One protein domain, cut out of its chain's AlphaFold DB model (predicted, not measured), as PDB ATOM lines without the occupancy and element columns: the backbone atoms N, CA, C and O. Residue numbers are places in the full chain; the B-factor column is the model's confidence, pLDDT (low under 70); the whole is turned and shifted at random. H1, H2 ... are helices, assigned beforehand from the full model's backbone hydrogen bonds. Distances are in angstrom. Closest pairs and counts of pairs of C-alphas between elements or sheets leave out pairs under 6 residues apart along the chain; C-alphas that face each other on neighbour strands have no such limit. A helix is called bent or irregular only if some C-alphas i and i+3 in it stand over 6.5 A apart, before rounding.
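AT A GLANCE: This is residues 11 to 100 of the 107 residues of an uncharacterized protein of Beauveria bassiana (UniProt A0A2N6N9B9). Three helices, H2, H3 and H4, make an up-and-down bundle, each running against the one before it, and H1 packs on H2 as a further antiparallel helix. H2, kinked by 66 degrees near residue 37, is in the middle and touches H1, H3 and H4, while the short H5, which follows H4 in the chain, touches no helix and has its centre farthest from the mean of the C-alphas, at 16.0 A. The printed part has 90 residues with five named helices, H1 to H5 in chain order, and no named strand; the class is all helix. It is compact, with a radius of gyration of the C-alphas of 12.9 A and spans of 37 by 30 by 18 A.

IN THESE COORDINATES: H1, residues 11 to 28, begins at C-alpha 11 (132.852, 132.325, 163.641) and is 25.3 A long. H2, residues 30 to 46, spans 22.5 A and is irregular: C-alphas 35 and 38 are 7.9 A apart. H3, residues 50 to 66, spans 25.1 A and is only just irregular, with C-alphas 62 and 65 6.7 A apart. H4, residues 68 to 87, spans 28.6 A. H5, residues 93 to 98, ends at C-alpha 98 (130.223, 148.081, 141.325).

HOW THE PARTS SIT: H2 is the hub. It forms a hairpin with H1 at a shallow tilt of 21 degrees, closest at the C-alphas of Ile 14 and Val 43, 5.9 A. H2 and H3, a hairpin, touch at a steep tilt of 42 degrees, closest at the C-alphas of Ala 44 and Arg 53, 5.1 A. H3 and H4, also a hairpin, are closest at the C-alphas of Ser 64 and Gly 71, 4.4 A; H4 touches H3 with residues 70 to 78 alone. H2 touches H4 with residues 41 to 45 alone, running the same way. H1 and H4 are apart. Every O i to N i+4 pair is within hydrogen-bond range in H1, H4 and H5, against 7 of 13 in H2 and 11 of 13 in H3.

THE WHOLE: The C-alphas farthest apart, of His 27 and Ala 99, are 39.5 A apart. The printed part has no cut, and its four links are tight. Residue 100 alone is under 70 in pLDDT.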
ATOM      1  N   ALA A  11     133.838 132.670 162.620       89.38
ATOM      2  CA  ALA A  11     132.852 132.325 163.641       89.38
ATOM      3  C   ALA A  11     133.133 133.031 164.980       89.38
ATOM      4  O   ALA A  11     132.203 133.516 165.623       89.38
ATOM      5  N   THR A  12     134.408 133.164 165.363       93.06
ATOM      6  CA  THR A  12     134.820 133.911 166.560       93.06
ATOM      7  C   THR A  12     134.442 135.389 166.447       93.06
ATOM      8  O   THR A  12     133.829 135.932 167.363       93.06
ATOM      9  N   TYR A  13     134.735 136.034 165.313       92.38
ATOM     10  CA  TYR A  13     134.372 137.440 165.099       92.38
ATOM     11  C   TYR A  13     132.856 137.660 165.075       92.38
ATOM     12  O   TYR A  13     132.367 138.607 165.687       92.38
ATOM     13  N   ILE A  14     132.101 136.760 164.433       95.38
ATOM     14  CA  ILE A  14     130.632 136.790 164.445       95.38
ATOM     15  C   ILE A  14     130.109 136.723 165.882       95.38
ATOM     16  O   ILE A  14     129.263 137.532 166.255       95.38
ATOM     17  N   ALA A  15     130.622 135.798 166.697       95.94
ATOM     18  CA  ALA A  15     130.187 135.648 168.082       95.94
ATOM     19  C   ALA A  15     130.460 136.912 168.913       95.94
ATOM     20  O   ALA A  15     129.581 137.360 169.648       95.94
ATOM     21  N   VAL A  16     131.639 137.526 168.758       97.00
ATOM     22  CA  VAL A  16     132.000 138.771 169.457       97.00
ATOM     23  C   VAL A  16     131.075 139.923 169.056       97.00
ATOM     24  O   VAL A  16     130.522 140.589 169.931       97.00
ATOM     25  N   ILE A  17     130.859 140.131 167.753       97.69
ATOM     26  CA  ILE A  17     129.991 141.207 167.248       97.69
ATOM     27  C   ILE A  17     128.550 141.005 167.727       97.69
ATOM     28  O   ILE A  17     127.928 141.947 168.212       97.69
ATOM     29  N   MET A  18     128.025 139.780 167.641       98.25
ATOM     30  CA  MET A  18     126.665 139.482 168.092       98.25
ATOM     31  C   MET A  18     126.508 139.649 169.601       98.25
ATOM     32  O   MET A  18     125.496 140.179 170.048       98.25
ATOM     33  N   ASN A  19     127.502 139.246 170.396       98.25
ATOM     34  CA  ASN A  19     127.461 139.447 171.842       98.25
ATOM     35  C   ASN A  19     127.429 140.941 172.200       98.25
ATOM     36  O   ASN A  19     126.616 141.356 173.024       98.25
ATOM     37  N   LEU A  20     128.262 141.757 171.545       98.12
ATOM     38  CA  LEU A  20     128.249 143.209 171.720       98.12
ATOM     39  C   LEU A  20     126.890 143.806 171.325       98.12
ATOM     40  O   LEU A  20     126.304 144.561 172.094       98.12
ATOM     41  N   ALA A  21     126.359 143.433 170.160       98.25
ATOM     42  CA  ALA A  21     125.080 143.939 169.674       98.25
ATOM     43  C   ALA A  21     123.904 143.554 170.583       98.25
ATOM     44  O   ALA A  21     123.044 144.390 170.858       98.25
ATOM     45  N   HIS A  22     123.880 142.321 171.100       98.38
ATOM     46  CA  HIS A  22     122.873 141.895 172.069       98.38
ATOM     47  C   HIS A  22     122.976 142.673 173.381       98.38
ATOM     48  O   HIS A  22     121.947 143.075 173.918       98.38
ATOM     49  N   GLN A  23     124.188 142.918 173.890       98.25
ATOM     50  CA  GLN A  23     124.382 143.722 175.100       98.25
ATOM     51  C   GLN A  23     123.929 145.169 174.894       98.25
ATOM     52  O   GLN A  23     123.159 145.681 175.704       98.25
ATOM     53  N   ILE A  24     124.323 145.803 173.784       98.19
ATOM     54  CA  ILE A  24     123.874 147.156 173.436       98.19
ATOM     55  C   ILE A  24     122.348 147.202 173.356       98.19
ATOM     56  O   ILE A  24     121.727 148.023 174.024       98.19
ATOM     57  N   TYR A  25     121.730 146.293 172.600       97.81
ATOM     58  CA  TYR A  25     120.278 146.281 172.436       97.81
ATOM     59  C   TYR A  25     119.544 146.037 173.760       97.81
ATOM     60  O   TYR A  25     118.542 146.690 174.037       97.81
ATOM     61  N   LYS A  26     120.061 145.145 174.613       97.88
ATOM     62  CA  LYS A  26     119.486 144.853 175.932       97.88
ATOM     63  C   LYS A  26     119.505 146.065 176.867       97.88
ATOM     64  O   LYS A  26     118.575 146.220 177.653       97.88
ATOM     65  N   HIS A  27     120.563 146.874 176.826       97.94
ATOM     66  CA  HIS A  27     120.780 147.946 177.804       97.94
ATOM     67  C   HIS A  27     120.416 149.346 177.299       97.94
ATOM     68  O   HIS A  27     120.025 150.183 178.104       97.94
ATOM     69  N   ALA A  28     120.520 149.595 175.996       96.56
ATOM     70  CA  ALA A  28     120.308 150.906 175.380       96.56
ATOM     71  C   ALA A  28     119.330 150.871 174.190       96.56
ATOM     72  O   ALA A  28     119.064 151.895 173.564       96.56
ATOM     73  N   GLY A  29     118.796 149.697 173.837       95.62
ATOM     74  CA  GLY A  29     117.871 149.558 172.718       95.62
ATOM     75  C   GLY A  29     118.482 150.016 171.393       95.62
ATOM     76  O   GLY A  29     119.648 149.755 171.093       95.62
ATOM     77  N   LEU A  30     117.672 150.686 170.574       95.62
ATOM     78  CA  LEU A  30     118.083 151.167 169.253       95.62
ATOM     79  C   LEU A  30     119.002 152.397 169.321       95.62
ATOM     80  O   LEU A  30     119.773 152.619 168.389       95.62
ATOM     81  N   GLU A  31     118.951 153.153 170.424       93.50
ATOM     82  CA  GLU A  31     119.669 154.422 170.590       93.50
ATOM     83  C   GLU A  31     121.172 154.261 170.382       93.50
ATOM     84  O   GLU A  31     121.769 155.074 169.690       93.50
ATOM     85  N   LEU A  32     121.778 153.182 170.887       95.50
ATOM     86  CA  LEU A  32     123.204 152.901 170.682       95.50
ATOM     87  C   LEU A  32     123.468 151.779 169.675       95.50
ATOM     88  O   LEU A  32     124.593 151.639 169.196       95.50
ATOM     89  N   LEU A  33     122.454 150.988 169.303       96.56
ATOM     90  CA  LEU A  33     122.637 149.887 168.351       96.56
ATOM     91  C   LEU A  33     123.046 150.388 166.959       96.56
ATOM     92  O   LEU A  33     123.772 149.692 166.247       96.56
ATOM     93  N   HIS A  34     122.637 151.604 166.582       93.38
ATOM     94  CA  HIS A  34     122.995 152.191 165.290       93.38
ATOM     95  C   HIS A  34     124.522 152.300 165.079       93.38
ATOM     96  O   HIS A  34     124.988 152.162 163.945       93.38
ATOM     97  N   LEU A  35     125.306 152.444 166.158       91.88
ATOM     98  CA  LEU A  35     126.773 152.565 166.132       91.88
ATOM     99  C   LEU A  35     127.486 151.297 165.636       91.88
ATOM    100  O   LEU A  35     128.642 151.355 165.226       91.88
ATOM    101  N   VAL A  36     126.810 150.145 165.668       95.25
ATOM    102  CA  VAL A  36     127.369 148.848 165.251       95.25
ATOM    103  C   VAL A  36     126.653 148.259 164.030       95.25
ATOM    104  O   VAL A  36     126.804 147.074 163.728       95.25
ATOM    105  N   THR A  37     125.907 149.081 163.289       94.44
ATOM    106  CA  THR A  37     125.181 148.663 162.076       94.44
ATOM    107  C   THR A  37     126.102 148.087 161.009       94.44
ATOM    108  O   THR A  37     125.808 147.021 160.475       94.44
ATOM    109  N   TYR A  38     127.252 148.706 160.741       94.12
ATOM    110  CA  TYR A  38     128.189 148.176 159.749       94.12
ATOM    111  C   TYR A  38     128.756 146.788 160.119       94.12
ATOM    112  O   TYR A  38     128.658 145.868 159.300       94.12
ATOM    113  N   PRO A  39     129.269 146.556 161.344       95.50
ATOM    114  CA  PRO A  39     129.598 145.210 161.810       95.50
ATOM    115  C   PRO A  39     128.442 144.208 161.670       95.50
ATOM    116  O   PRO A  39     128.649 143.105 161.166       95.50
ATOM    117  N   LEU A  40     127.219 144.587 162.060       97.12
ATOM    118  CA  LEU A  40     126.045 143.713 161.961       97.12
ATOM    119  C   LEU A  40     125.683 143.366 160.516       97.12
ATOM    120  O   LEU A  40     125.367 142.216 160.215       97.12
ATOM    121  N   PHE A  41     125.785 144.328 159.606       96.00
ATOM    122  CA  PHE A  41     125.589 144.101 158.180       96.00
ATOM    123  C   PHE A  41     126.544 143.030 157.642       96.00
ATOM    124  O   PHE A  41     126.121 142.108 156.944       96.00
ATOM    125  N   LEU A  42     127.829 143.110 158.002       94.00
ATOM    126  CA  LEU A  42     128.810 142.104 157.601       94.00
ATOM    127  C   LEU A  42     128.484 140.735 158.210       94.00
ATOM    128  O   LEU A  42     128.546 139.728 157.504       94.00
ATOM    129  N   VAL A  43     128.080 140.685 159.484       96.56
ATOM    130  CA  VAL A  43     127.676 139.429 160.135       96.56
ATOM    131  C   VAL A  43     126.505 138.773 159.409       96.56
ATOM    132  O   VAL A  43     126.561 137.565 159.182       96.56
ATOM    133  N   ALA A  44     125.484 139.532 159.002       97.06
ATOM    134  CA  ALA A  44     124.328 138.979 158.294       97.06
ATOM    135  C   ALA A  44     124.737 138.232 157.015       97.06
ATOM    136  O   ALA A  44     124.262 137.126 156.766       97.06
ATOM    137  N   LEU A  45     125.671 138.793 156.243       94.38
ATOM    138  CA  LEU A  45     126.159 138.183 155.004       94.38
ATOM    139  C   LEU A  45     127.044 136.953 155.257       94.38
ATOM    140  O   LEU A  45     127.002 135.980 154.498       94.38
ATOM    141  N   GLN A  46     127.846 136.986 156.326       93.25
ATOM    142  CA  GLN A  46     128.847 135.958 156.618       93.25
ATOM    143  C   GLN A  46     128.300 134.769 157.403       93.25
ATOM    144  O   GLN A  46     128.720 133.643 157.150       93.25
ATOM    145  N   THR A  47     127.352 134.971 158.313       94.12
ATOM    146  CA  THR A  47     126.823 133.886 159.146       94.12
ATOM    147  C   THR A  47     126.007 132.885 158.333       94.12
ATOM    148  O   THR A  47     125.349 133.263 157.362       94.12
ATOM    149  N   ASP A  48     126.024 131.614 158.733       91.81
ATOM    150  CA  ASP A  48     125.126 130.563 158.227       91.81
ATOM    151  C   ASP A  48     123.945 130.293 159.162       91.81
ATOM    152  O   ASP A  48     122.975 129.643 158.778       91.81
ATOM    153  N   ALA A  49     123.975 130.861 160.369       94.44
ATOM    154  CA  ALA A  49     122.896 130.730 161.330       94.44
ATOM    155  C   ALA A  49     121.690 131.583 160.912       94.44
ATOM    156  O   ALA A  49     121.746 132.816 160.914       94.44
ATOM    157  N   ARG A  50     120.574 130.919 160.591       94.81
ATOM    158  CA  ARG A  50     119.317 131.575 160.203       94.81
ATOM    159  C   ARG A  50     118.790 132.512 161.289       94.81
ATOM    160  O   ARG A  50     118.456 133.648 160.988       94.81
ATOM    161  N   SER A  51     118.812 132.076 162.548       96.12
ATOM    162  CA  SER A  51     118.382 132.886 163.694       96.12
ATOM    163  C   SER A  51     119.165 134.195 163.819       96.12
ATOM    164  O   SER A  51     118.578 135.243 164.074       96.12
ATOM    165  N   THR A  52     120.479 134.160 163.580       97.00
ATOM    166  CA  THR A  52     121.328 135.357 163.572       97.00
ATOM    167  C   THR A  52     120.936 136.309 162.444       97.00
ATOM    168  O   THR A  52     120.831 137.511 162.676       97.00
ATOM    169  N   ARG A  53     120.680 135.796 161.232       97.06
ATOM    170  CA  ARG A  53     120.228 136.624 160.097       97.06
ATOM    171  C   ARG A  53     118.875 137.270 160.378       97.06
ATOM    172  O   ARG A  53     118.736 138.472 160.177       97.06
ATOM    173  N   ASP A  54     117.920 136.487 160.869       97.88
ATOM    174  CA  ASP A  54     116.557 136.939 161.155       97.88
ATOM    175  C   ASP A  54     116.563 138.042 162.229       97.88
ATOM    176  O   ASP A  54     115.903 139.069 162.068       97.88
ATOM    177  N   TRP A  55     117.387 137.891 163.275       98.31
ATOM    178  CA  TRP A  55     117.565 138.930 164.292       98.31
ATOM    179  C   TRP A  55     118.137 140.224 163.700       98.31
ATOM    180  O   TRP A  55     117.610 141.304 163.960       98.31
ATOM    181  N   ILE A  56     119.184 140.134 162.870       98.44
ATOM    182  CA  ILE A  56     119.811 141.319 162.263       98.44
ATOM    183  C   ILE A  56     118.843 142.030 161.315       98.44
ATOM    184  O   ILE A  56     118.740 143.253 161.373       98.44
ATOM    185  N   LEU A  57     118.112 141.293 160.475       98.25
ATOM    186  CA  LEU A  57     117.123 141.873 159.562       98.25
ATOM    187  C   LEU A  57     116.049 142.656 160.320       98.25
ATOM    188  O   LEU A  57     115.777 143.801 159.968       98.25
ATOM    189  N   ALA A  58     115.515 142.088 161.406       98.19
ATOM    190  CA  ALA A  58     114.556 142.788 162.254       98.19
ATOM    191  C   ALA A  58     115.140 144.098 162.812       98.19
ATOM    192  O   ALA A  58     114.492 145.140 162.761       98.19
ATOM    193  N   ARG A  59     116.399 144.092 163.270       98.00
ATOM    194  CA  ARG A  59     117.055 145.311 163.776       98.00
ATOM    195  C   ARG A  59     117.339 146.344 162.689       98.00
ATOM    196  O   ARG A  59     117.212 147.533 162.951       98.00
ATOM    197  N   PHE A  60     117.680 145.924 161.475       97.69
ATOM    198  CA  PHE A  60     117.840 146.832 160.336       97.69
ATOM    199  C   PHE A  60     116.514 147.465 159.901       97.69
ATOM    200  O   PHE A  60     116.497 148.631 159.502       97.69
ATOM    201  N   GLN A  61     115.406 146.730 160.013       97.56
ATOM    202  CA  GLN A  61     114.072 147.285 159.814       97.56
ATOM    203  C   GLN A  61     113.753 148.346 160.872       97.56
ATOM    204  O   GLN A  61     113.382 149.460 160.510       97.56
ATOM    205  N   ASP A  62     113.967 148.039 162.151       97.12
ATOM    206  CA  ASP A  62     113.724 148.973 163.256       97.12
ATOM    207  C   ASP A  62     114.591 150.245 163.132       97.12
ATOM    208  O   ASP A  62     114.111 151.368 163.282       97.12
ATOM    209  N   LEU A  63     115.872 150.085 162.785       96.12
ATOM    210  CA  LEU A  63     116.831 151.183 162.630       96.12
ATOM    211  C   LEU A  63     116.626 152.006 161.350       96.12
ATOM    212  O   LEU A  63     117.263 153.045 161.189       96.12
ATOM    213  N   SER A  64     115.738 151.599 160.438       94.19
ATOM    214  CA  SER A  64     115.461 152.366 159.216       94.19
ATOM    215  C   SER A  64     114.934 153.779 159.507       94.19
ATOM    216  O   SER A  64     115.172 154.696 158.720       94.19
ATOM    217  N   ALA A  65     114.320 153.981 160.679       92.50
ATOM    218  CA  ALA A  65     113.892 155.287 161.173       92.50
ATOM    219  C   ALA A  65     115.060 156.251 161.473       92.50
ATOM    220  O   ALA A  65     114.859 157.462 161.478       92.50
ATOM    221  N   PHE A  66     116.282 155.743 161.690       89.50
ATOM    222  CA  PHE A  66     117.466 156.559 161.995       89.50
ATOM    223  C   PHE A  66     118.094 157.172 160.735       89.50
ATOM    224  O   PHE A  66     118.911 158.086 160.831       89.50
ATOM    225  N   GLY A  67     117.725 156.695 159.542       89.56
ATOM    226  CA  GLY A  67     118.146 157.323 158.297       89.56
ATOM    227  C   GLY A  67     117.958 156.454 157.051       89.56
ATOM    228  O   GLY A  67     117.994 155.221 157.111       89.56
ATOM    229  N   PRO A  68     117.854 157.085 155.867       90.06
ATOM    230  CA  PRO A  68     117.563 156.392 154.612       90.06
ATOM    231  C   PRO A  68     118.664 155.410 154.190       90.06
ATOM    232  O   PRO A  68     118.404 154.468 153.444       90.06
ATOM    233  N   ASN A  69     119.904 155.598 154.651       90.88
ATOM    234  CA  ASN A  69     120.997 154.670 154.352       90.88
ATOM    235  C   ASN A  69     120.830 153.326 155.062       90.88
ATOM    236  O   ASN A  69     121.126 152.297 154.458       90.88
ATOM    237  N   ILE A  70     120.289 153.313 156.282       92.56
ATOM    238  CA  ILE A  70     120.004 152.065 156.997       92.56
ATOM    239  C   ILE A  70     118.847 151.331 156.317       92.56
ATOM    240  O   ILE A  70     118.936 150.127 156.095       92.56
ATOM    241  N   GLY A  71     117.815 152.058 155.874       93.25
ATOM    242  CA  GLY A  71     116.746 151.480 155.052       93.25
ATOM    243  C   GLY A  71     117.273 150.846 153.756       93.25
ATOM    244  O   GLY A  71     116.901 149.724 153.410       93.25
ATOM    245  N   ARG A  72     118.210 151.511 153.068       92.31
ATOM    246  CA  ARG A  72     118.881 150.954 151.880       92.31
ATOM    247  C   ARG A  72     119.734 149.725 152.203       92.31
ATOM    248  O   ARG A  72     119.706 148.762 151.439       92.31
ATOM    249  N   ALA A  73     120.438 149.725 153.333       93.62
ATOM    250  CA  ALA A  73     121.191 148.565 153.802       93.62
ATOM    251  C   ALA A  73     120.267 147.384 154.160       93.62
ATOM    252  O   ALA A  73     120.581 146.245 153.826       93.62
ATOM    253  N   HIS A  74     119.097 147.639 154.755       95.81
ATOM    254  CA  HIS A  74     118.089 146.610 155.017       95.81
ATOM    255  C   HIS A  74     117.593 145.962 153.715       95.81
ATOM    256  O   HIS A  74     117.646 144.740 153.574       95.81
ATOM    257  N   ALA A  75     117.189 146.779 152.735       92.56
ATOM    258  CA  ALA A  75     116.752 146.296 151.425       92.56
ATOM    259  C   ALA A  75     117.856 145.496 150.714       92.56
ATOM    260  O   ALA A  75     117.596 144.447 150.118       92.56
ATOM    261  N   PHE A  76     119.107 145.953 150.832       93.00
ATOM    262  CA  PHE A  76     120.260 145.206 150.349       93.00
ATOM    263  C   PHE A  76     120.342 143.828 151.006       93.00
ATOM    264  O   PHE A  76     120.465 142.835 150.293       93.00
ATOM    265  N   LEU A  77     120.282 143.748 152.341       95.31
ATOM    266  CA  LEU A  77     120.407 142.483 153.068       95.31
ATOM    267  C   LEU A  77     119.321 141.488 152.657       95.31
ATOM    268  O   LEU A  77     119.633 140.326 152.419       95.31
ATOM    269  N   GLN A  78     118.072 141.930 152.510       95.44
ATOM    270  CA  GLN A  78     116.967 141.059 152.097       95.44
ATOM    271  C   GLN A  78     117.231 140.401 150.736       95.44
ATOM    272  O   GLN A  78     117.158 139.180 150.594       95.44
ATOM    273  N   MET A  79     117.584 141.206 149.736       91.88
ATOM    274  CA  MET A  79     117.881 140.705 148.395       91.88
ATOM    275  C   MET A  79     119.172 139.875 148.380       91.88
ATOM    276  O   MET A  79     119.226 138.840 147.714       91.88
ATOM    277  N   ALA A  80     120.195 140.288 149.132       92.56
ATOM    278  CA  ALA A  80     121.452 139.565 149.219       92.56
ATOM    279  C   ALA A  80     121.254 138.159 149.790       92.56
ATOM    280  O   ALA A  80     121.645 137.174 149.168       92.56
ATOM    281  N   LEU A  81     120.586 138.059 150.937       94.19
ATOM    282  CA  LEU A  81     120.327 136.791 151.608       94.19
ATOM    283  C   LEU A  81     119.424 135.872 150.786       94.19
ATOM    284  O   LEU A  81     119.677 134.670 150.751       94.19
ATOM    285  N   LYS A  82     118.439 136.429 150.069       93.12
ATOM    286  CA  LYS A  82     117.625 135.669 149.113       93.12
ATOM    287  C   LYS A  82     118.492 135.039 148.019       93.12
ATOM    288  O   LYS A  82     118.431 133.833 147.812       93.12
ATOM    289  N   LYS A  83     119.363 135.824 147.381       91.44
ATOM    290  CA  LYS A  83     120.275 135.311 146.349       91.44
ATOM    291  C   LYS A  83     121.236 134.257 146.907       91.44
ATOM    292  O   LYS A  83     121.436 133.237 146.266       91.44
ATOM    293  N   GLN A  84     121.784 134.456 148.109       93.62
ATOM    294  CA  GLN A  84     122.640 133.453 148.760       93.62
ATOM    295  C   GLN A  84     121.892 132.146 149.054       93.62
ATOM    296  O   GLN A  84     122.486 131.075 148.997       93.62
ATOM    297  N   GLN A  85     120.601 132.222 149.385       92.44
ATOM    298  CA  GLN A  85     119.757 131.044 149.572       92.44
ATOM    299  C   GLN A  85     119.504 130.311 148.245       92.44
ATOM    300  O   GLN A  85     119.476 129.086 148.235       92.44
ATOM    301  N   GLU A  86     119.336 131.047 147.146       92.75
ATOM    302  CA  GLU A  86     119.103 130.489 145.809       92.75
ATOM    303  C   GLU A  86     120.369 129.872 145.194       92.75
ATOM    304  O   GLU A  86     120.288 128.823 144.560       92.75
ATOM    305  N   THR A  87     121.540 130.497 145.371       91.94
ATOM    306  CA  THR A  87     122.794 130.055 144.733       91.94
ATOM    307  C   THR A  87     123.697 129.218 145.636       91.94
ATOM    308  O   THR A  87     124.612 128.570 145.142       91.94
ATOM    309  N   GLY A  88     123.501 129.265 146.957       91.00
ATOM    310  CA  GLY A  88     124.415 128.676 147.944       91.00
ATOM    311  C   GLY A  88     125.736 129.439 148.121       91.00
ATOM    312  O   GLY A  88     126.533 129.098 148.995       91.00
ATOM    313  N   GLU A  89     125.979 130.492 147.339       90.25
ATOM    314  CA  GLU A  89     127.224 131.262 147.364       90.25
ATOM    315  C   GLU A  89     127.081 132.540 148.188       90.25
ATOM    316  O   GLU A  89     126.059 133.218 148.135       90.25
ATOM    317  N   LYS A  90     128.136 132.928 148.916       89.38
ATOM    318  CA  LYS A  90     128.195 134.202 149.651       89.38
ATOM    319  C   LYS A  90     128.318 135.373 148.672       89.38
ATOM    320  O   LYS A  90     129.149 135.347 147.765       89.38
ATOM    321  N   ILE A  91     127.556 136.447 148.892       86.50
ATOM    322  CA  ILE A  91     127.670 137.646 148.056       86.50
ATOM    323  C   ILE A  91     128.974 138.395 148.330       86.50
ATOM    324  O   ILE A  91     129.313 138.719 149.468       86.50
ATOM    325  N   ASN A  92     129.657 138.779 147.251       83.88
ATOM    326  CA  ASN A  92     130.716 139.775 147.301       83.88
ATOM    327  C   ASN A  92     130.122 141.186 147.154       83.88
ATOM    328  O   ASN A  92     129.872 141.655 146.044       83.88
ATOM    329  N   VAL A  93     129.929 141.873 148.284       77.62
ATOM    330  CA  VAL A  93     129.307 143.211 148.356       77.62
ATOM    331  C   VAL A  93     129.969 144.206 147.407       77.62
ATOM    332  O   VAL A  93     129.286 144.875 146.635       77.62
ATOM    333  N   ARG A  94     131.309 144.272 147.412       75.88
ATOM    334  CA  ARG A  94     132.061 145.217 146.574       75.88
ATOM    335  C   ARG A  94     131.816 144.974 145.087       75.88
ATOM    336  O   ARG A  94     131.696 145.933 144.329       75.88
ATOM    337  N   ARG A  95     131.752 143.707 144.668       81.12
ATOM    338  CA  ARG A  95     131.487 143.335 143.272       81.12
ATOM    339  C   ARG A  95     130.074 143.728 142.853       81.12
ATOM    340  O   ARG A  95     129.898 144.306 141.788       81.12
ATOM    341  N   GLU A  96     129.087 143.428 143.686       77.81
ATOM    342  CA  GLU A  96     127.687 143.676 143.351       77.81
ATOM    343  C   GLU A  96     127.322 145.174 143.377       77.81
ATOM    344  O   GLU A  96     126.564 145.628 142.521       77.81
ATOM    345  N   MET A  97     127.926 145.968 144.276       71.94
ATOM    346  CA  MET A  97     127.792 147.435 144.267       71.94
ATOM    347  C   MET A  97     128.402 148.061 143.005       71.94
ATOM    348  O   MET A  97     127.785 148.929 142.396       71.94
ATOM    349  N   LYS A  98     129.587 147.601 142.569       76.25
ATOM    350  CA  LYS A  98     130.223 148.081 141.325       76.25
ATOM    351  C   LYS A  98     129.417 147.751 140.070       76.25
ATOM    352  O   LYS A  98     129.510 148.473 139.085       76.25
ATOM    353  N   ALA A  99     128.654 146.663 140.094       76.50
ATOM    354  CA  ALA A  99     127.807 146.256 138.980       76.50
ATOM    355  C   ALA A  99     126.456 147.002 138.937       76.50
ATOM    356  O   ALA A  99     125.624 146.664 138.099       76.50
ATOM    357  N   SER A 100     126.209 147.951 139.853       66.31
ATOM    358  CA  SER A 100     124.924 148.651 140.040       66.31
ATOM    359  C   SER A 100     123.722 147.717 140.210       66.31
ATOM    360  O   SER A 100     122.580 148.117 139.998       66.31
TER     361      SER A 100